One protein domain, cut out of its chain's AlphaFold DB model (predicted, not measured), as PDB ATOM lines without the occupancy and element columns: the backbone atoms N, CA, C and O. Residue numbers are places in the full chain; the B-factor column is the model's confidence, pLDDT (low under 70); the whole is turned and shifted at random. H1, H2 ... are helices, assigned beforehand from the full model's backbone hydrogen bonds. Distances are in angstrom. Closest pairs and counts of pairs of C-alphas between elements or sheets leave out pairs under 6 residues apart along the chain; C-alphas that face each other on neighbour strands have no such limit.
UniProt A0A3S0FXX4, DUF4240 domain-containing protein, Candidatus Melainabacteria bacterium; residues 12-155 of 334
ATOM      1  N   ASP A  12      22.206   1.918  -5.055       43.62
ATOM      2  CA  ASP A  12      22.722   0.551  -5.192       43.62
ATOM      3  C   ASP A  12      23.655   0.144  -4.033       43.62
ATOM      4  O   ASP A  12      23.617  -1.008  -3.582       43.62
ATOM      5  N   ASP A  13      24.434   1.079  -3.477       49.00
ATOM      6  CA  ASP A  13      25.318   0.811  -2.334       49.00
ATOM      7  C   ASP A  13      24.516   0.648  -1.032       49.00
ATOM      8  O   ASP A  13      24.868  -0.165  -0.173       49.00
ATOM      9  N   HIS A  14      23.384   1.345  -0.902       47.34
ATOM     10  CA  HIS A  14      22.492   1.216   0.253       47.34
ATOM     11  C   HIS A  14      21.746  -0.120   0.269       47.34
ATOM     12  O   HIS A  14      21.654  -0.761   1.318       47.34
ATOM     13  N   ILE A  15      21.258  -0.571  -0.891       52.31
ATOM     14  CA  ILE A  15      20.613  -1.883  -1.035       52.31
ATOM     15  C   ILE A  15      21.629  -2.999  -0.779       52.31
ATOM     16  O   ILE A  15      21.315  -3.968  -0.089       52.31
ATOM     17  N   THR A  16      22.861  -2.846  -1.270       57.06
ATOM     18  CA  THR A  16      23.937  -3.825  -1.064       57.06
ATOM     19  C   THR A  16      24.364  -3.902   0.405       57.06
ATOM     20  O   THR A  16      24.470  -5.000   0.949       57.06
ATOM     21  N   ALA A  17      24.540  -2.762   1.080       55.50
ATOM     22  CA  ALA A  17      24.877  -2.718   2.503       55.50
ATOM     23  C   ALA A  17      23.756  -3.286   3.389       55.50
ATOM     24  O   ALA A  17      24.027  -4.043   4.322       55.50
ATOM     25  N   PHE A  18      22.493  -2.971   3.085       58.88
ATOM     26  CA  PHE A  18      21.353  -3.516   3.823       58.88
ATOM     27  C   PHE A  18      21.175  -5.023   3.576       58.88
ATOM     28  O   PHE A  18      20.910  -5.767   4.515       58.88
ATOM     29  N   SER A  19      21.402  -5.494   2.345       62.94
ATOM     30  CA  SER A  19      21.362  -6.926   2.008       62.94
ATOM     31  C   SER A  19      22.479  -7.716   2.698       62.94
ATOM     32  O   SER A  19      22.232  -8.805   3.201       62.94
ATOM     33  N   ALA A  20      23.685  -7.146   2.808       68.12
ATOM     34  CA  ALA A  20      24.779  -7.757   3.562       68.12
ATOM     35  C   ALA A  20      24.451  -7.881   5.062       68.12
ATOM     36  O   ALA A  20      24.723  -8.916   5.665       68.12
ATOM     37  N   LEU A  21      23.806  -6.867   5.652       63.72
ATOM     38  CA  LEU A  21      23.323  -6.933   7.034       63.72
ATOM     39  C   LEU A  21      22.198  -7.963   7.202       63.72
ATOM     40  O   LEU A  21      22.167  -8.676   8.202       63.72
ATOM     41  N   LEU A  22      21.298  -8.089   6.221       67.25
ATOM     42  CA  LEU A  22      20.290  -9.153   6.200       67.25
ATOM     43  C   LEU A  22      20.938 -10.532   6.221       67.25
ATOM     44  O   LEU A  22      20.540 -11.370   7.027       67.25
ATOM     45  N   ASP A  23      21.973 -10.754   5.419       73.88
ATOM     46  CA  ASP A  23      22.683 -12.029   5.395       73.88
ATOM     47  C   ASP A  23      23.443 -12.302   6.709       73.88
ATOM     48  O   ASP A  23      23.382 -13.417   7.235       73.88
ATOM     49  N   GLU A  24      24.107 -11.294   7.289       75.25
ATOM     50  CA  GLU A  24      24.829 -11.409   8.569       75.25
ATOM     51  C   GLU A  24      23.903 -11.726   9.754       75.25
ATOM     52  O   GLU A  24      24.262 -12.510  10.637       75.25
ATOM     53  N   HIS A  25      22.694 -11.161   9.755       67.81
ATOM     54  CA  HIS A  25      21.696 -11.357  10.808       67.81
ATOM     55  C   HIS A  25      20.645 -12.427  10.470       67.81
ATOM     56  O   HIS A  25      19.639 -12.550  11.171       67.81
ATOM     57  N   GLY A  26      20.852 -13.219   9.415       76.62
ATOM     58  CA  GLY A  26      19.954 -14.319   9.046       76.62
ATOM     59  C   GLY A  26      18.534 -13.877   8.671       76.62
ATOM     60  O   GLY A  26      17.580 -14.618   8.902       76.62
ATOM     61  N   GLY A  27      18.391 -12.672   8.123       66.25
ATOM     62  CA  GLY A  27      17.123 -12.071   7.717       66.25
ATOM     63  C   GLY A  27      16.327 -11.437   8.859       66.25
ATOM     64  O   GLY A  27      15.184 -11.042   8.643       66.25
ATOM     65  N   ASP A  28      16.889 -11.337  10.068       72.25
ATOM     66  CA  ASP A  28      16.225 -10.666  11.185       72.25
ATOM     67  C   ASP A  28      16.364  -9.139  11.087       72.25
ATOM     68  O   ASP A  28      17.281  -8.524  11.643       72.25
ATOM     69  N   GLU A  29      15.406  -8.519  10.397       58.38
ATOM     70  CA  GLU A  29      15.278  -7.063  10.273       58.38
ATOM     71  C   GLU A  29      15.282  -6.339  11.629       58.38
ATOM     72  O   GLU A  29      15.778  -5.211  11.723       58.38
ATOM     73  N   HIS A  30      14.793  -6.974  12.701       58.50
ATOM     74  CA  HIS A  30      14.799  -6.373  14.032       58.50
ATOM     75  C   HIS A  30      16.221  -6.263  14.590       58.50
ATOM     76  O   HIS A  30      16.612  -5.192  15.057       58.50
ATOM     77  N   SER A  31      17.016  -7.331  14.502       62.06
ATOM     78  CA  SER A  31      18.414  -7.329  14.955       62.06
ATOM     79  C   SER A  31      19.281  -6.347  14.168       62.06
ATOM     80  O   SER A  31      20.085  -5.634  14.765       62.06
ATOM     81  N   ILE A  32      19.064  -6.233  12.856       59.66
ATOM     82  CA  ILE A  32      19.766  -5.270  11.990       59.66
ATOM     83  C   ILE A  32      19.409  -3.843  12.373       59.66
ATOM     84  O   ILE A  32      20.283  -2.986  12.497       59.66
ATOM     85  N   THR A  33      18.118  -3.589  12.597       56.56
ATOM     86  CA  THR A  33      17.638  -2.285  13.048       56.56
ATOM     87  C   THR A  33      18.273  -1.941  14.389       56.56
ATOM     88  O   THR A  33      18.817  -0.852  14.513       56.56
ATOM     89  N   GLN A  34      18.303  -2.858  15.362       58.81
ATOM     90  CA  GLN A  34      18.969  -2.638  16.652       58.81
ATOM     91  C   GLN A  34      20.473  -2.382  16.505       58.81
ATOM     92  O   GLN A  34      21.004  -1.469  17.140       58.81
ATOM     93  N   GLU A  35      21.168  -3.135  15.651       64.44
ATOM     94  CA  GLU A  35      22.601  -2.969  15.423       64.44
ATOM     95  C   GLU A  35      22.926  -1.629  14.753       64.44
ATOM     96  O   GLU A  35      23.735  -0.862  15.289       64.44
ATOM     97  N   LEU A  36      22.257  -1.296  13.647       58.91
ATOM     98  CA  LEU A  36      22.393  -0.008  12.963       58.91
ATOM     99  C   LEU A  36      22.032   1.152  13.890       58.91
ATOM    100  O   LEU A  36      22.779   2.126  13.982       58.91
ATOM    101  N   TRP A  37      20.931   1.032  14.637       57.91
ATOM    102  CA  TRP A  37      20.538   2.023  15.636       57.91
ATOM    103  C   TRP A  37      21.534   2.136  16.790       57.91
ATOM    104  O   TRP A  37      21.618   3.201  17.399       57.91
ATOM    105  N   SER A  38      22.268   1.078  17.134       58.81
ATOM    106  CA  SER A  38      23.310   1.139  18.159       58.81
ATOM    107  C   SER A  38      24.565   1.834  17.623       58.81
ATOM    108  O   SER A  38      25.023   2.794  18.240       58.81
ATOM    109  N   LYS A  39      25.059   1.434  16.441       56.81
ATOM    110  CA  LYS A  39      26.295   1.938  15.823       56.81
ATOM    111  C   LYS A  39      26.163   3.397  15.390       56.81
ATOM    112  O   LYS A  39      26.934   4.244  15.834       56.81
ATOM    113  N   LEU A  40      25.120   3.722  14.619       54.84
ATOM    114  CA  LEU A  40      24.893   5.080  14.108       54.84
ATOM    115  C   LEU A  40      24.653   6.093  15.236       54.84
ATOM    116  O   LEU A  40      25.037   7.258  15.114       54.84
ATOM    117  N   ARG A  41      24.054   5.665  16.361       62.00
ATOM    118  CA  ARG A  41      23.875   6.530  17.536       62.00
ATOM    119  C   ARG A  41      25.172   6.711  18.317       62.00
ATOM    120  O   ARG A  41      25.523   7.844  18.632       62.00
ATOM    121  N   TYR A  42      25.891   5.639  18.631       58.06
ATOM    122  CA  TYR A  42      27.080   5.743  19.481       58.06
ATOM    123  C   TYR A  42      28.183   6.602  18.850       58.06
ATOM    124  O   TYR A  42      28.764   7.456  19.526       58.06
ATOM    125  N   ASP A  43      28.386   6.443  17.542       61.06
ATOM    126  CA  ASP A  43      29.388   7.192  16.783       61.06
ATOM    127  C   ASP A  43      29.004   8.669  16.580       61.06
ATOM    128  O   ASP A  43      29.871   9.503  16.321       61.06
ATOM    129  N   SER A  44      27.726   9.023  16.761       65.50
ATOM    130  CA  SER A  44      27.228  10.394  16.583       65.50
ATOM    131  C   SER A  44      27.067  11.150  17.907       65.50
ATOM    132  O   SER A  44      27.552  12.272  18.039       65.50
ATOM    133  N   TYR A  45      26.424  10.550  18.915       73.38
ATOM    134  CA  TYR A  45      26.066  11.250  20.157       73.38
ATOM    135  C   TYR A  45      27.238  11.402  21.124       73.38
ATOM    136  O   TYR A  45      27.323  12.418  21.814       73.38
ATOM    137  N   LEU A  46      28.155  10.431  21.199       78.88
ATOM    138  CA  LEU A  46      29.266  10.504  22.147       78.88
ATOM    139  C   LEU A  46      30.282  11.605  21.775       78.88
ATOM    140  O   LEU A  46      30.623  12.395  22.660       78.88
ATOM    141  N   PRO A  47      30.744  11.730  20.512       80.56
ATOM    142  CA  PRO A  47      31.594  12.852  20.107       80.56
ATOM    143  C   PRO A  47      30.879  14.200  20.217       80.56
ATOM    144  O   PRO A  47      31.471  15.158  20.709       80.56
ATOM    145  N   LEU A  48      29.596  14.261  19.839       79.31
ATOM    146  CA  LEU A  48      28.771  15.461  19.988       79.31
ATOM    147  C   LEU A  48      28.706  15.907  21.452       79.31
ATOM    148  O   LEU A  48      28.996  17.056  21.767       79.31
ATOM    149  N   THR A  49      28.408  14.974  22.361       84.50
ATOM    150  CA  THR A  49      28.317  15.256  23.797       84.50
ATOM    151  C   THR A  49      29.621  15.834  24.332       84.50
ATOM    152  O   THR A  49      29.609  16.843  25.034       84.50
ATOM    153  N   LYS A  50      30.758  15.231  23.960       87.12
ATOM    154  CA  LYS A  50      32.081  15.738  24.340       87.12
ATOM    155  C   LYS A  50      32.322  17.146  23.803       87.12
ATOM    156  O   LYS A  50      32.715  18.006  24.578       87.12
ATOM    157  N   SER A  51      32.013  17.395  22.531       84.94
ATOM    158  CA  SER A  51      32.202  18.708  21.907       84.94
ATOM    159  C   SER A  51      31.408  19.813  22.611       84.94
ATOM    160  O   SER A  51      31.940  20.902  22.807       84.94
ATOM    161  N   TYR A  52      30.166  19.549  23.026       85.88
ATOM    162  CA  TYR A  52      29.359  20.522  23.771       85.88
ATOM    163  C   TYR A  52      29.897  20.758  25.186       85.88
ATOM    164  O   TYR A  52      29.932  21.896  25.651       85.88
ATOM    165  N   ILE A  53      30.342  19.703  25.874       90.25
ATOM    166  CA  ILE A  53      30.966  19.832  27.198       90.25
ATOM    167  C   ILE A  53      32.264  20.650  27.098       90.25
ATOM    168  O   ILE A  53      32.471  21.557  27.901       90.25
ATOM    169  N   GLU A  54      33.103  20.389  26.091       90.50
ATOM    170  CA  GLU A  54      34.333  21.147  25.814       90.50
ATOM    171  C   GLU A  54      34.050  22.620  25.485       90.50
ATOM    172  O   GLU A  54      34.805  23.501  25.894       90.50
ATOM    173  N   ALA A  55      32.933  22.900  24.809       85.88
ATOM    174  CA  ALA A  55      32.452  24.254  24.537       85.88
ATOM    175  C   ALA A  55      31.777  24.935  25.749       85.88
ATOM    176  O   ALA A  55      31.334  26.077  25.639       85.88
ATOM    177  N   ASN A  56      31.704  24.266  26.909       88.12
ATOM    178  CA  ASN A  56      30.974  24.712  28.101       88.12
ATOM    179  C   ASN A  56      29.466  24.944  27.855       88.12
ATOM    180  O   ASN A  56      28.813  25.747  28.521       88.12
ATOM    181  N   GLU A  57      28.889  24.200  26.914       85.25
ATOM    182  CA  GLU A  57      27.473  24.235  26.542       85.25
ATOM    183  C   GLU A  57      26.706  23.037  27.133       85.25
ATOM    184  O   GLU A  57      25.826  22.453  26.499       85.25
ATOM    185  N   VAL A  58      27.022  22.670  28.382       88.94
ATOM    186  CA  VAL A  58      26.452  21.497  29.081       88.94
ATOM    187  C   VAL A  58      24.920  21.561  29.156       88.94
ATOM    188  O   VAL A  58      24.244  20.540  29.046       88.94
ATOM    189  N   GLY A  59      24.356  22.767  29.288       81.88
ATOM    190  CA  GLY A  59      22.909  22.972  29.257       81.88
ATOM    191  C   GLY A  59      22.276  22.543  27.932       81.88
ATOM    192  O   GLY A  59      21.336  21.754  27.937       81.88
ATOM    193  N   LYS A  60      22.852  22.976  26.803       77.06
ATOM    194  CA  LYS A  60      22.325  22.676  25.464       77.06
ATOM    195  C   LYS A  60      22.343  21.181  25.168       77.06
ATOM    196  O   LYS A  60      21.347  20.646  24.697       77.06
ATOM    197  N   ILE A  61      23.439  20.490  25.491       84.62
ATOM    198  CA  ILE A  61      23.511  19.038  25.281       84.62
ATOM    199  C   ILE A  61      22.586  18.271  26.228       84.62
ATOM    200  O   ILE A  61      22.004  17.270  25.826       84.62
ATOM    201  N   SER A  62      22.413  18.744  27.465       84.62
ATOM    202  CA  SER A  62      21.446  18.165  28.398       84.62
ATOM    203  C   SER A  62      20.025  18.246  27.834       84.62
ATOM    204  O   SER A  62      19.355  17.219  27.777       84.62
ATOM    205  N   ASP A  63      19.605  19.420  27.353       77.00
ATOM    206  CA  ASP A  63      18.282  19.623  26.749       77.00
ATOM    207  C   ASP A  63      18.114  18.789  25.468       77.00
ATOM    208  O   ASP A  63      17.147  18.040  25.332       77.00
ATOM    209  N   TYR A  64      19.108  18.830  24.576       76.69
ATOM    210  CA  TYR A  64      19.103  18.077  23.321       76.69
ATOM    211  C   TYR A  64      18.964  16.567  23.544       76.69
ATOM    212  O   TYR A  64      18.175  15.905  22.872       76.69
ATOM    213  N   LEU A  65      19.708  16.008  24.504       78.38
ATOM    214  CA  LEU A  65      19.609  14.588  24.818       78.38
ATOM    215  C   LEU A  65      18.233  14.233  25.383       78.38
ATOM    216  O   LEU A  65      17.703  13.200  25.008       78.38
ATOM    217  N   LEU A  66      17.620  15.067  26.225       76.50
ATOM    218  CA  LEU A  66      16.270  14.786  26.727       76.50
ATOM    219  C   LEU A  66      15.202  14.826  25.621       76.50
ATOM    220  O   LEU A  66      14.264  14.034  25.654       76.50
ATOM    221  N   GLU A  67      15.346  15.729  24.650       68.75
ATOM    222  CA  GLU A  67      14.370  15.936  23.570       68.75
ATOM    223  C   GLU A  67      14.500  14.946  22.411       68.75
ATOM    224  O   GLU A  67      13.500  14.561  21.800       68.75
ATOM    225  N   GLN A  68      15.733  14.578  22.061       65.38
ATOM    226  CA  GLN A  68      16.028  13.761  20.880       65.38
ATOM    227  C   GLN A  68      16.397  12.325  21.239       65.38
ATOM    228  O   GLN A  68      16.331  11.430  20.395       65.38
ATOM    229  N   PHE A  69      16.814  12.091  22.482       63.69
ATOM    230  CA  PHE A  69      17.333  10.812  22.924       63.69
ATOM    231  C   PHE A  69      16.611  10.339  24.190       63.69
ATOM    232  O   PHE A  69      17.146  10.458  25.284       63.69
ATOM    233  N   ASP A  70      15.442   9.706  24.049       57.31
ATOM    234  CA  ASP A  70      15.062   8.617  24.964       57.31
ATOM    235  C   ASP A  70      13.860   7.793  24.461       57.31
ATOM    236  O   ASP A  70      12.722   8.039  24.841       57.31
ATOM    237  N   ASN A  71      14.132   6.753  23.661       55.34
ATOM    238  CA  ASN A  71      13.174   5.662  23.413       55.34
ATOM    239  C   ASN A  71      13.517   4.404  24.248       55.34
ATOM    240  O   ASN A  71      13.023   3.331  23.930       55.34
ATOM    241  N   GLY A  72      14.389   4.524  25.274       60.00
ATOM    242  CA  GLY A  72      14.807   3.462  26.212       60.00
ATOM    243  C   GLY A  72      15.529   2.272  25.557       60.00
ATOM    244  O   GLY A  72      15.010   1.576  24.705       60.00
ATOM    245  N   ILE A  73      16.805   1.977  25.805       62.59
ATOM    246  CA  ILE A  73      17.388   1.241  26.950       62.59
ATOM    247  C   ILE A  73      18.897   1.612  27.066       62.59
ATOM    248  O   ILE A  73      19.618   1.140  27.943       62.59
ATOM    249  N   TYR A  74      19.382   2.494  26.184       72.75
ATOM    250  CA  TYR A  74      20.795   2.815  25.943       72.75
ATOM    251  C   TYR A  74      21.177   4.222  26.442       72.75
ATOM    252  O   TYR A  74      20.366   4.919  27.050       72.75
ATOM    253  N   GLY A  75      22.421   4.639  26.190       75.50
ATOM    254  CA  GLY A  75      22.879   6.025  26.364       75.50
ATOM    255  C   GLY A  75      23.478   6.378  27.722       75.50
ATOM    256  O   GLY A  75      23.755   7.540  28.006       75.50
ATOM    257  N   PHE A  76      23.723   5.375  28.566       83.75
ATOM    258  CA  PHE A  76      24.301   5.571  29.896       83.75
ATOM    259  C   PHE A  76      25.632   6.329  29.871       83.75
ATOM    260  O   PHE A  76      25.938   7.072  30.797       83.75
ATOM    261  N   GLU A  77      26.426   6.143  28.827       84.00
ATOM    262  CA  GLU A  77      27.793   6.623  28.722       84.00
ATOM    263  C   GLU A  77      27.842   8.135  28.527       84.00
ATOM    264  O   GLU A  77      28.548   8.823  29.260       84.00
ATOM    265  N   PHE A  78      27.029   8.684  27.625       85.19
ATOM    266  CA  PHE A  78      26.925  10.134  27.475       85.19
ATOM    267  C   PHE A  78      26.051  10.781  28.555       85.19
ATOM    268  O   PHE A  78      26.345  11.905  28.953       85.19
ATOM    269  N   PHE A  79      25.064  10.076  29.127       90.06
ATOM    270  CA  PHE A  79      24.371  10.566  30.326       90.06
ATOM    271  C   PHE A  79      25.324  10.728  31.510       90.06
ATOM    272  O   PHE A  79      25.239  11.713  32.237       90.06
ATOM    273  N   THR A  80      26.272   9.801  31.674       91.94
ATOM    274  CA  THR A  80      27.309   9.903  32.708       91.94
ATOM    275  C   THR A  80      28.234  11.089  32.436       91.94
ATOM    276  O   THR A  80      28.511  11.840  33.363       91.94
ATOM    277  N   LEU A  81      28.637  11.331  31.179       93.19
ATOM    278  CA  LEU A  81      29.448  12.507  30.825       93.19
ATOM    279  C   LEU A  81      28.738  13.830  31.135       93.19
ATOM    280  O   LEU A  81      29.336  14.716  31.743       93.19
ATOM    281  N   VAL A  82      27.467  13.961  30.745       93.44
ATOM    282  CA  VAL A  82      26.672  15.160  31.051       93.44
ATOM    283  C   VAL A  82      26.481  15.303  32.557       93.44
ATOM    284  O   VAL A  82      26.666  16.392  33.089       93.44
ATOM    285  N   SER A  83      26.188  14.209  33.262       95.88
ATOM    286  CA  SER A  83      26.070  14.202  34.721       95.88
ATOM    287  C   SER A  83      27.357  14.668  35.398       95.88
ATOM    288  O   SER A  83      27.300  15.539  36.259       95.88
ATOM    289  N   ASP A  84      28.518  14.128  35.023       96.62
ATOM    290  CA  ASP A  84      29.806  14.528  35.597       96.62
ATOM    291  C   ASP A  84      30.124  16.004  35.290       96.62
ATOM    292  O   ASP A  84      30.621  16.714  36.166       96.62
ATOM    293  N   ALA A  85      29.774  16.504  34.100       95.94
ATOM    294  CA  ALA A  85      29.926  17.917  33.750       95.94
ATOM    295  C   ALA A  85      28.994  18.835  34.567       95.94
ATOM    296  O   ALA A  85      29.423  19.880  35.052       95.94
ATOM    297  N   LEU A  86      27.735  18.438  34.785       95.75
ATOM    298  CA  LEU A  86      26.795  19.171  35.644       95.75
ATOM    299  C   LEU A  86      27.252  19.185  37.109       95.75
ATOM    300  O   LEU A  86      27.148  20.218  37.769       95.75
ATOM    301  N   ILE A  87      27.819  18.075  37.597       96.19
ATOM    302  CA  ILE A  87      28.433  17.996  38.930       96.19
ATOM    303  C   ILE A  87      29.626  18.950  39.023       96.19
ATOM    304  O   ILE A  87      29.718  19.712  39.983       96.19
ATOM    305  N   ALA A  88      30.518  18.949  38.025       95.81
ATOM    306  CA  ALA A  88      31.671  19.849  37.982       95.81
ATOM    307  C   ALA A  88      31.256  21.332  37.980       95.81
ATOM    308  O   ALA A  88      31.932  22.161  38.587       95.81
ATOM    309  N   ASN A  89      30.117  21.647  37.359       94.06
ATOM    310  CA  ASN A  89      29.532  22.987  37.345       94.06
ATOM    311  C   ASN A  89      28.760  23.343  38.629       94.06
ATOM    312  O   ASN A  89      28.386  24.501  38.809       94.06
ATOM    313  N   GLY A  90      28.493  22.376  39.513       92.94
ATOM    314  CA  GLY A  90      27.653  22.570  40.696       92.94
ATOM    315  C   GLY A  90      26.172  22.832  40.380       92.94
ATOM    316  O   GLY A  90      25.448  23.345  41.234       92.94
ATOM    317  N   ASP A  91      25.706  22.508  39.167       92.44
ATOM    318  CA  ASP A  91      24.339  22.794  38.714       92.44
ATOM    319  C   ASP A  91      23.361  21.707  39.181       92.44
ATOM    320  O   ASP A  91      22.944  20.819  38.430       92.44
ATOM    321  N   LYS A  92      23.006  21.775  40.467       90.31
ATOM    322  CA  LYS A  92      22.090  20.826  41.111       90.31
ATOM    323  C   LYS A  92      20.743  20.743  40.399       90.31
ATOM    324  O   LYS A  92      20.239  19.643  40.175       90.31
ATOM    325  N   ASN A  93      20.151  21.887  40.070       88.50
ATOM    326  CA  ASN A  93      18.797  21.930  39.522       88.50
ATOM    327  C   ASN A  93      18.750  21.202  38.180       88.50
ATOM    328  O   ASN A  93      17.922  20.313  37.991       88.50
ATOM    329  N   ARG A  94      19.709  21.486  37.291       89.94
ATOM    330  CA  ARG A  94      19.772  20.814  35.995       89.94
ATOM    331  C   ARG A  94      20.150  19.341  36.120       89.94
ATOM    332  O   ARG A  94      19.563  18.523  35.423       89.94
ATOM    333  N   LEU A  95      21.062  18.974  37.028       92.94
ATOM    334  CA  LEU A  95      21.373  17.564  37.302       92.94
ATOM    335  C   LEU A  95      20.128  16.788  37.759       92.94
ATOM    336  O   LEU A  95      19.897  15.657  37.327       92.94
ATOM    337  N   THR A  96      19.325  17.418  38.615       90.50
ATOM    338  CA  THR A  96      18.077  16.864  39.140       90.50
ATOM    339  C   THR A  96      17.064  16.647  38.027       90.50
ATOM    340  O   THR A  96      16.571  15.530  37.862       90.50
ATOM    341  N   ASP A  97      16.783  17.684  37.236       86.06
ATOM    342  CA  ASP A  97      15.841  17.608  36.118       86.06
ATOM    343  C   ASP A  97      16.293  16.599  35.058       86.06
ATOM    344  O   ASP A  97      15.473  15.828  34.551       86.06
ATOM    345  N   PHE A  98      17.593  16.542  34.768       90.06
ATOM    346  CA  PHE A  98      18.172  15.617  33.800       90.06
ATOM    347  C   PHE A  98      17.949  14.156  34.199       90.06
ATOM    348  O   PHE A  98      17.351  13.383  33.446       90.06
ATOM    349  N   TRP A  99      18.353  13.772  35.413       92.81
ATOM    350  CA  TRP A  99      18.185  12.391  35.865       92.81
ATOM    351  C   TRP A  99      16.725  12.017  36.112       92.81
ATOM    352  O   TRP A  99      16.319  10.911  35.742       92.81
ATOM    353  N   LYS A 100      15.915  12.922  36.683       89.44
ATOM    354  CA  LYS A 100      14.471  12.689  36.836       89.44
ATOM    355  C   LYS A 100      13.813  12.446  35.486       89.44
ATOM    356  O   LYS A 100      13.029  11.509  35.385       89.44
ATOM    357  N   SER A 101      14.161  13.222  34.459       85.19
ATOM    358  CA  SER A 101      13.626  13.031  33.108       85.19
ATOM    359  C   SER A 101      13.923  11.623  32.599       85.19
ATOM    360  O   SER A 101      12.991  10.873  32.341       85.19
ATOM    361  N   ILE A 102      15.195  11.210  32.593       88.06
ATOM    362  CA  ILE A 102      15.616   9.877  32.127       88.06
ATOM    363  C   ILE A 102      14.898   8.753  32.896       88.06
ATOM    364  O   ILE A 102      14.421   7.775  32.317       88.06
ATOM    365  N   VAL A 103      14.828   8.856  34.227       90.00
ATOM    366  CA  VAL A 103      14.176   7.841  35.071       90.00
ATOM    367  C   VAL A 103      12.683   7.743  34.752       90.00
ATOM    368  O   VAL A 103      12.150   6.635  34.637       90.00
ATOM    369  N   LEU A 104      12.004   8.883  34.619       85.62
ATOM    370  CA  LEU A 104      10.565   8.937  34.390       85.62
ATOM    371  C   LEU A 104      10.186   8.493  32.976       85.62
ATOM    372  O   LEU A 104       9.231   7.724  32.856       85.62
ATOM    373  N   THR A 105      10.961   8.861  31.950       80.12
ATOM    374  CA  THR A 105      10.783   8.347  30.582       80.12
ATOM    375  C   THR A 105      10.892   6.827  30.567       80.12
ATOM    376  O   THR A 105       9.985   6.108  30.157       80.12
ATOM    377  N   ARG A 106      11.966   6.270  31.129       85.75
ATOM    378  CA  ARG A 106      12.144   4.808  31.155       85.75
ATOM    379  C   ARG A 106      11.038   4.099  31.930       85.75
ATOM    380  O   ARG A 106      10.682   2.963  31.607       85.75
ATOM    381  N   PHE A 107      10.477   4.752  32.948       84.50
ATOM    382  CA  PHE A 107       9.356   4.220  33.713       84.50
ATOM    383  C   PHE A 107       8.026   4.252  32.942       84.50
ATOM    384  O   PHE A 107       7.232   3.307  33.078       84.50
ATOM    385  N   SER A 108       7.763   5.294  32.140       77.06
ATOM    386  CA  SER A 108       6.579   5.355  31.267       77.06
ATOM    387  C   SER A 108       6.646   4.267  30.194       77.06
ATOM    388  O   SER A 108       5.697   3.499  30.070       77.06
ATOM    389  N   HIS A 109       7.809   4.069  29.565       76.88
ATOM    390  CA  HIS A 109       8.050   3.001  28.582       76.88
ATOM    391  C   HIS A 109       8.231   1.597  29.195       76.88
ATOM    392  O   HIS A 109       8.543   0.631  28.504       76.88
ATOM    393  N   ARG A 110       8.015   1.442  30.510       81.31
ATOM    394  CA  ARG A 110       8.063   0.153  31.228       81.31
ATOM    395  C   ARG A 110       9.431  -0.562  31.155       81.31
ATOM    396  O   ARG A 110       9.512  -1.756  31.448       81.31
ATOM    397  N   HIS A 111      10.525   0.152  30.883       85.81
ATOM    398  CA  HIS A 111      11.893  -0.384  30.871       85.81
ATOM    399  C   HIS A 111      12.469  -0.513  32.290       85.81
ATOM    400  O   HIS A 111      13.449   0.137  32.650       85.81
ATOM    401  N   TYR A 112      11.852  -1.344  33.134       87.56
ATOM    402  CA  TYR A 112      12.140  -1.390  34.577       87.56
ATOM    403  C   TYR A 112      13.600  -1.711  34.934       87.56
ATOM    404  O   TYR A 112      14.089  -1.237  35.959       87.56
ATOM    405  N   GLU A 113      14.304  -2.485  34.109       87.50
ATOM    406  CA  GLU A 113      15.740  -2.726  34.291       87.50
ATOM    407  C   GLU A 113      16.554  -1.441  34.068       87.50
ATOM    408  O   GLU A 113      17.360  -1.051  34.915       87.50
ATOM    409  N   ALA A 114      16.272  -0.722  32.976       88.44
ATOM    410  CA  ALA A 114      16.904   0.557  32.673       88.44
ATOM    411  C   ALA A 114      16.555   1.637  33.715       88.44
ATOM    412  O   ALA A 114      17.418   2.451  34.040       88.44
ATOM    413  N   VAL A 115      15.340   1.613  34.281       91.06
ATOM    414  CA  VAL A 115      14.940   2.463  35.421       91.06
ATOM    415  C   VAL A 115      15.834   2.198  36.631       91.06
ATOM    416  O   VAL A 115      16.356   3.142  37.218       91.06
ATOM    417  N   GLY A 116      16.049   0.926  36.989       93.06
ATOM    418  CA  GLY A 116      16.913   0.555  38.112       93.06
ATOM    419  C   GLY A 116      18.346   1.052  37.928       93.06
ATOM    420  O   GLY A 116      18.913   1.661  38.834       93.06
ATOM    421  N   LYS A 117      18.910   0.873  36.726       93.00
ATOM    422  CA  LYS A 117      20.254   1.368  36.403       93.00
ATOM    423  C   LYS A 117      20.333   2.902  36.403       93.00
ATOM    424  O   LYS A 117      21.307   3.445  36.912       93.00
ATOM    425  N   SER A 118      19.316   3.604  35.896       94.00
ATOM    426  CA  SER A 118      19.248   5.074  35.968       94.00
ATOM    427  C   SER A 118      19.175   5.594  37.399       94.00
ATOM    428  O   SER A 118      19.883   6.538  37.725       94.00
ATOM    429  N   LEU A 119      18.356   4.977  38.258       95.81
ATOM    430  CA  LEU A 119      18.260   5.356  39.670       95.81
ATOM    431  C   LEU A 119      19.598   5.172  40.391       95.81
ATOM    432  O   LEU A 119      19.970   6.021  41.195       95.81
ATOM    433  N   GLN A 120      20.346   4.109  40.077       96.12
ATOM    434  CA  GLN A 120      21.680   3.908  40.643       96.12
ATOM    435  C   GLN A 120      22.662   5.000  40.197       96.12
ATOM    436  O   GLN A 120      23.351   5.570  41.035       96.12
ATOM    437  N   LEU A 121      22.699   5.340  38.905       96.06
ATOM    438  CA  LEU A 121      23.583   6.401  38.403       96.06
ATOM    439  C   LEU A 121      23.201   7.782  38.953       96.06
ATOM    440  O   LEU A 121      24.078   8.548  39.343       96.06
ATOM    441  N   MET A 122      21.900   8.075  39.047       96.19
ATOM    442  CA  MET A 122      21.389   9.282  39.700       96.19
ATOM    443  C   MET A 122      21.818   9.327  41.170       96.19
ATOM    444  O   MET A 122      22.277  10.363  41.643       96.19
ATOM    445  N   ARG A 123      21.719   8.203  41.887       97.25
ATOM    446  CA  ARG A 123      22.180   8.089  43.272       97.25
ATOM    447  C   ARG A 123      23.667   8.419  43.374       97.25
ATOM    448  O   ARG A 123      24.029   9.303  44.144       97.25
ATOM    449  N   ASP A 124      24.508   7.779  42.569       97.00
ATOM    450  CA  ASP A 124      25.955   8.013  42.575       97.00
ATOM    451  C   ASP A 124      26.298   9.484  42.266       97.00
ATOM    452  O   ASP A 124      27.177  10.068  42.903       97.00
ATOM    453  N   ALA A 125      25.574  10.110  41.333       96.69
ATOM    454  CA  ALA A 125      25.714  11.526  41.000       96.69
ATOM    455  C   ALA A 125      25.345  12.453  42.174       96.69
ATOM    456  O   ALA A 125      26.091  13.383  42.486       96.69
ATOM    457  N   PHE A 126      24.235  12.181  42.861       96.38
ATOM    458  CA  PHE A 126      23.777  12.968  44.011       96.38
ATOM    459  C   PHE A 126      24.675  12.785  45.243       96.38
ATOM    460  O   PHE A 126      24.954  13.761  45.940       96.38
ATOM    461  N   LEU A 127      25.233  11.586  45.467       95.62
ATOM    462  CA  LEU A 127      26.286  11.397  46.472       95.62
ATOM    463  C   LEU A 127      27.507  12.277  46.180       95.62
ATOM    464  O   LEU A 127      28.042  12.886  47.105       95.62
ATOM    465  N   LYS A 128      27.956  12.342  44.918       95.81
ATOM    466  CA  LYS A 128      29.110  13.167  44.520       95.81
ATOM    467  C   LYS A 128      28.844  14.666  44.699       95.81
ATOM    468  O   LYS A 128      29.747  15.375  45.131       95.81
ATOM    469  N   LEU A 129      27.647  15.141  44.342       93.31
ATOM    470  CA  LEU A 129      27.314  16.568  44.373       93.31
ATOM    471  C   LEU A 129      26.920  17.063  45.772       93.31
ATOM    472  O   LEU A 129      27.356  18.133  46.187       93.31
ATOM    473  N   GLU A 130      26.089  16.305  46.489       91.31
ATOM    474  CA  GLU A 130      25.417  16.768  47.713       91.31
ATOM    475  C   GLU A 130      25.705  15.915  48.949       91.31
ATOM    476  O   GLU A 130      25.388  16.322  50.066       91.31
ATOM    477  N   GLY A 131      26.263  14.714  48.778       91.44
ATOM    478  CA  GLY A 131      26.440  13.762  49.876       91.44
ATOM    479  C   GLY A 131      25.128  13.198  50.439       91.44
ATOM    480  O   GLY A 131      25.149  12.598  51.512       91.44
ATOM    481  N   SER A 132      24.000  13.372  49.740       92.38
ATOM    482  CA  SER A 132      22.670  12.887  50.135       92.38
ATOM    483  C   SER A 132      21.971  12.170  48.981       92.38
ATOM    484  O   SER A 132      22.207  12.480  47.816       92.38
ATOM    485  N   THR A 133      21.103  11.209  49.305       94.19
ATOM    486  CA  THR A 133      20.297  10.437  48.340       94.19
ATOM    487  C   THR A 133      18.801  10.533  48.582       94.19
ATOM    488  O   THR A 133      18.043   9.881  47.868       94.19
ATOM    489  N   GLU A 134      18.367  11.341  49.553       92.50
ATOM    490  CA  GLU A 134      16.970  11.391  50.004       92.50
ATOM    491  C   GLU A 134      15.994  11.631  48.844       92.50
ATOM    492  O   GLU A 134      14.983  10.941  48.727       92.50
ATOM    493  N   GLU A 135      16.341  12.537  47.928       89.44
ATOM    494  CA  GLU A 135      15.530  12.846  46.747       89.44
ATOM    495  C   GLU A 135      15.406  11.658  45.774       89.44
ATOM    496  O   GLU A 135      14.343  11.419  45.193       89.44
ATOM    497  N   VAL A 136      16.475  10.873  45.619       94.19
ATOM    498  CA  VAL A 136      16.488   9.671  44.769       94.19
ATOM    499  C   VAL A 136      15.686   8.545  45.426       94.19
ATOM    500  O   VAL A 136      14.939   7.834  44.750       94.19
ATOM    501  N   ASP A 137      15.801   8.406  46.746       94.31
ATOM    502  CA  ASP A 137      15.101   7.396  47.539       94.31
ATOM    503  C   ASP A 137      13.590   7.657  47.589       94.31
ATOM    504  O   ASP A 137      12.782   6.723  47.481       94.31
ATOM    505  N   GLU A 138      13.190   8.928  47.680       92.06
ATOM    506  CA  GLU A 138      11.794   9.336  47.561       92.06
ATOM    507  C   GLU A 138      11.245   9.002  46.169       92.06
ATOM    508  O   GLU A 138      10.211   8.335  46.061       92.06
ATOM    509  N   LEU A 139      11.954   9.394  45.101       91.62
ATOM    510  CA  LEU A 139      11.550   9.093  43.726       91.62
ATOM    511  C   LEU A 139      11.388   7.582  43.513       91.62
ATOM    512  O   LEU A 139      10.353   7.133  43.016       91.62
ATOM    513  N   GLN A 140      12.367   6.780  43.934       94.56
ATOM    514  CA  GLN A 140      12.303   5.322  43.839       94.56
ATOM    515  C   GLN A 140      11.078   4.758  44.576       94.56
ATOM    516  O   GLN A 140      10.370   3.902  44.037       94.56
ATOM    517  N   SER A 141      10.790   5.260  45.779       92.81
ATOM    518  CA  SER A 141       9.626   4.845  46.572       92.81
ATOM    519  C   SER A 141       8.307   5.179  45.866       92.81
ATOM    520  O   SER A 141       7.412   4.333  45.778       92.81
ATOM    521  N   GLN A 142       8.191   6.385  45.303       88.94
ATOM    522  CA  GLN A 142       7.019   6.802  44.530       88.94
ATOM    523  C   GLN A 142       6.809   5.913  43.291       88.94
ATOM    524  O   GLN A 142       5.677   5.503  43.004       88.94
ATOM    525  N   LEU A 143       7.885   5.577  42.572       90.06
ATOM    526  CA  LEU A 143       7.831   4.719  41.386       90.06
ATOM    527  C   LEU A 143       7.454   3.275  41.719       90.06
ATOM    528  O   LEU A 143       6.653   2.676  41.000       90.06
ATOM    529  N   GLU A 144       7.952   2.720  42.823       91.12
ATOM    530  CA  GLU A 144       7.583   1.369  43.253       91.12
ATOM    531  C   GLU A 144       6.105   1.303  43.675       91.12
ATOM    532  O   GLU A 144       5.386   0.392  43.256       91.12
ATOM    533  N   ILE A 145       5.588   2.318  44.383       87.38
ATOM    534  CA  ILE A 145       4.148   2.434  44.681       87.38
ATOM    535  C   ILE A 145       3.328   2.471  43.385       87.38
ATOM    536  O   ILE A 145       2.328   1.752  43.260       87.38
ATOM    537  N   LYS A 146       3.735   3.285  42.400       85.25
ATOM    538  CA  LYS A 146       3.064   3.353  41.090       85.25
ATOM    539  C   LYS A 146       3.104   2.004  40.374       85.25
ATOM    540  O   LYS A 146       2.069   1.529  39.910       85.25
ATOM    541  N   ARG A 147       4.257   1.337  40.345       86.81
ATOM    542  CA  ARG A 147       4.435   0.016  39.725       86.81
ATOM    543  C   ARG A 147       3.541  -1.046  40.365       86.81
ATOM    544  O   ARG A 147       2.911  -1.826  39.651       86.81
ATOM    545  N   GLN A 148       3.435  -1.064  41.692       85.62
ATOM    546  CA  GLN A 148       2.545  -1.977  42.417       85.62
ATOM    547  C   GLN A 148       1.071  -1.702  42.113       85.62
ATOM    548  O   GLN A 148       0.303  -2.638  41.875       85.62
ATOM    549  N   ARG A 149       0.671  -0.423  42.055       81.75
ATOM    550  CA  ARG A 149      -0.681  -0.028  41.630       81.75
ATOM    551  C   ARG A 149      -0.979  -0.486  40.204       81.75
ATOM    552  O   ARG A 149      -2.055  -1.039  39.987       81.75
ATOM    553  N   ARG A 150      -0.033  -0.328  39.266       77.75
ATOM    554  CA  ARG A 150      -0.157  -0.830  37.885       77.75
ATOM    555  C   ARG A 150      -0.367  -2.350  37.865       77.75
ATOM    556  O   ARG A 150      -1.338  -2.802  37.271       77.75
ATOM    557  N   LYS A 151       0.459  -3.127  38.583       78.00
ATOM    558  CA  LYS A 151       0.314  -4.597  38.674       78.00
ATOM    559  C   LYS A 151      -1.047  -5.025  39.224       78.00
ATOM    560  O   LYS A 151      -1.683  -5.905  38.664       78.00
ATOM    561  N   LYS A 152      -1.525  -4.382  40.295       72.19
ATOM    562  CA  LYS A 152      -2.840  -4.690  40.888       72.19
ATOM    563  C   LYS A 152      -4.004  -4.369  39.936       72.19
ATOM    564  O   LYS A 152      -5.049  -5.006  40.013       72.19
ATOM    565  N   ARG A 153      -3.831  -3.373  39.063       64.75
ATOM    566  CA  ARG A 153      -4.829  -2.917  38.084       64.75
ATOM    567  C   ARG A 153      -4.798  -3.645  36.745       64.75
ATOM    568  O   ARG A 153      -5.764  -3.526  36.015       64.75
ATOM    569  N   GLN A 154      -3.767  -4.431  36.455       58.56
ATOM    570  CA  GLN A 154      -3.801  -5.408  35.361       58.56
ATOM    571  C   GLN A 154      -4.638  -6.653  35.718       58.56
ATOM    572  O   GLN A 154      -4.685  -7.609  34.953       58.56
ATOM    573  N   SER A 155      -5.279  -6.679  36.897       45.78
ATOM    574  CA  SER A 155      -6.065  -7.816  37.399       45.78
ATOM    575  C   SER A 155      -7.486  -7.534  37.946       45.78
ATOM    576  O   SER A 155      -7.967  -8.360  38.722       45.78
TER     577      SER A 155
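AT A GLANCE: This is residues 12 to 155 of the 334 residues of the protein "DUF4240 domain-containing protein" of Candidatus Melainabacteria bacterium (UniProt A0A3S0FXX4). Six helices, H2 to H7, fold back and forth in a loose, flat up-and-down bundle, in which each helix runs against the one before it; H3, H4, H5 and H6 pack together as its core. Long H2 joins this core at its last part and reaches out to H1, a short helix at the far end, while H7 packs on H6 near its own beginning and residues 148 to 155 stick out. The printed part has 144 residues with seven named helices, H1 to H7 in chain order, and no named strand; the class is all helix. It is loose, with a radius of gyration of the C-alphas of 18.2 A, and spans 55 by 52 by 20 A.

HOW THE PARTS SIT: H1, residues 12 to 24, and H2, residues 29 to 54, only just touch, with 3 pairs of C-alphas within 8 A, the closest Leu 21 and Ile 32 at 6.3 A; their tilt of 68 degrees is steep, only just short of about perpendicular. H2 touches H3, residues 58 to 68, with residues 49 to 53 alone, the closest C-alphas being Tyr 52 and Val 58 at 6.1 A; the two form a hairpin. H4, residues 76 to 88, is the hub, touching four helices. It touches H2 the same way at a shallow tilt of 17 degrees, the closest C-alphas being Leu 46 and Phe 78 at 5.8 A. It touches H3 opposite ways at a shallow tilt of 30 degrees, with Ser 62 and Val 82 closest at 6.6 A between C-alphas. H5, residues 92 to 108, touches H4, with the C-alphas of Leu 86 and Leu 95 closest at 5.9 A. H5 and H6, residues 112 to 130, form a hairpin at a shallow tilt of 10 degrees, the closest C-alphas being Val 103 and Val 115 at 5.4 A. H6 touches H4, with the C-alphas of Ile 87 and Leu 129 closest at 5.7 A. H7, residues 134 to 153, touches H6 with residues 136 to 140 alone, the closest C-alphas being Arg 123 and Val 136 at 6.1 A. H7 is apart from H4. Every O i to N i+4 pair is within hydrogen-bond range in H1, H3, H4, H5, H6 and H7; in H2 it is 19 of 22.

IN THESE COORDINATES: H1 begins at C-alpha 12, (22.722, 0.551, -5.192). H2 is 37.4 A long from first to last C-alpha, H6 26.0 A and H7 28.7 A, ending at C-alpha 153, (-4.829, -2.917, 38.084).

THE WHOLE: The C-alphas farthest apart, Asp 12 and Gly 131, are 56.8 A apart. The printed part has no cut and no long link. Mean pLDDT of the printed part is 80.0; residues 12 to 22, 25, 27, 29 to 44, 67 to 73 and 153 to 155 are under 70.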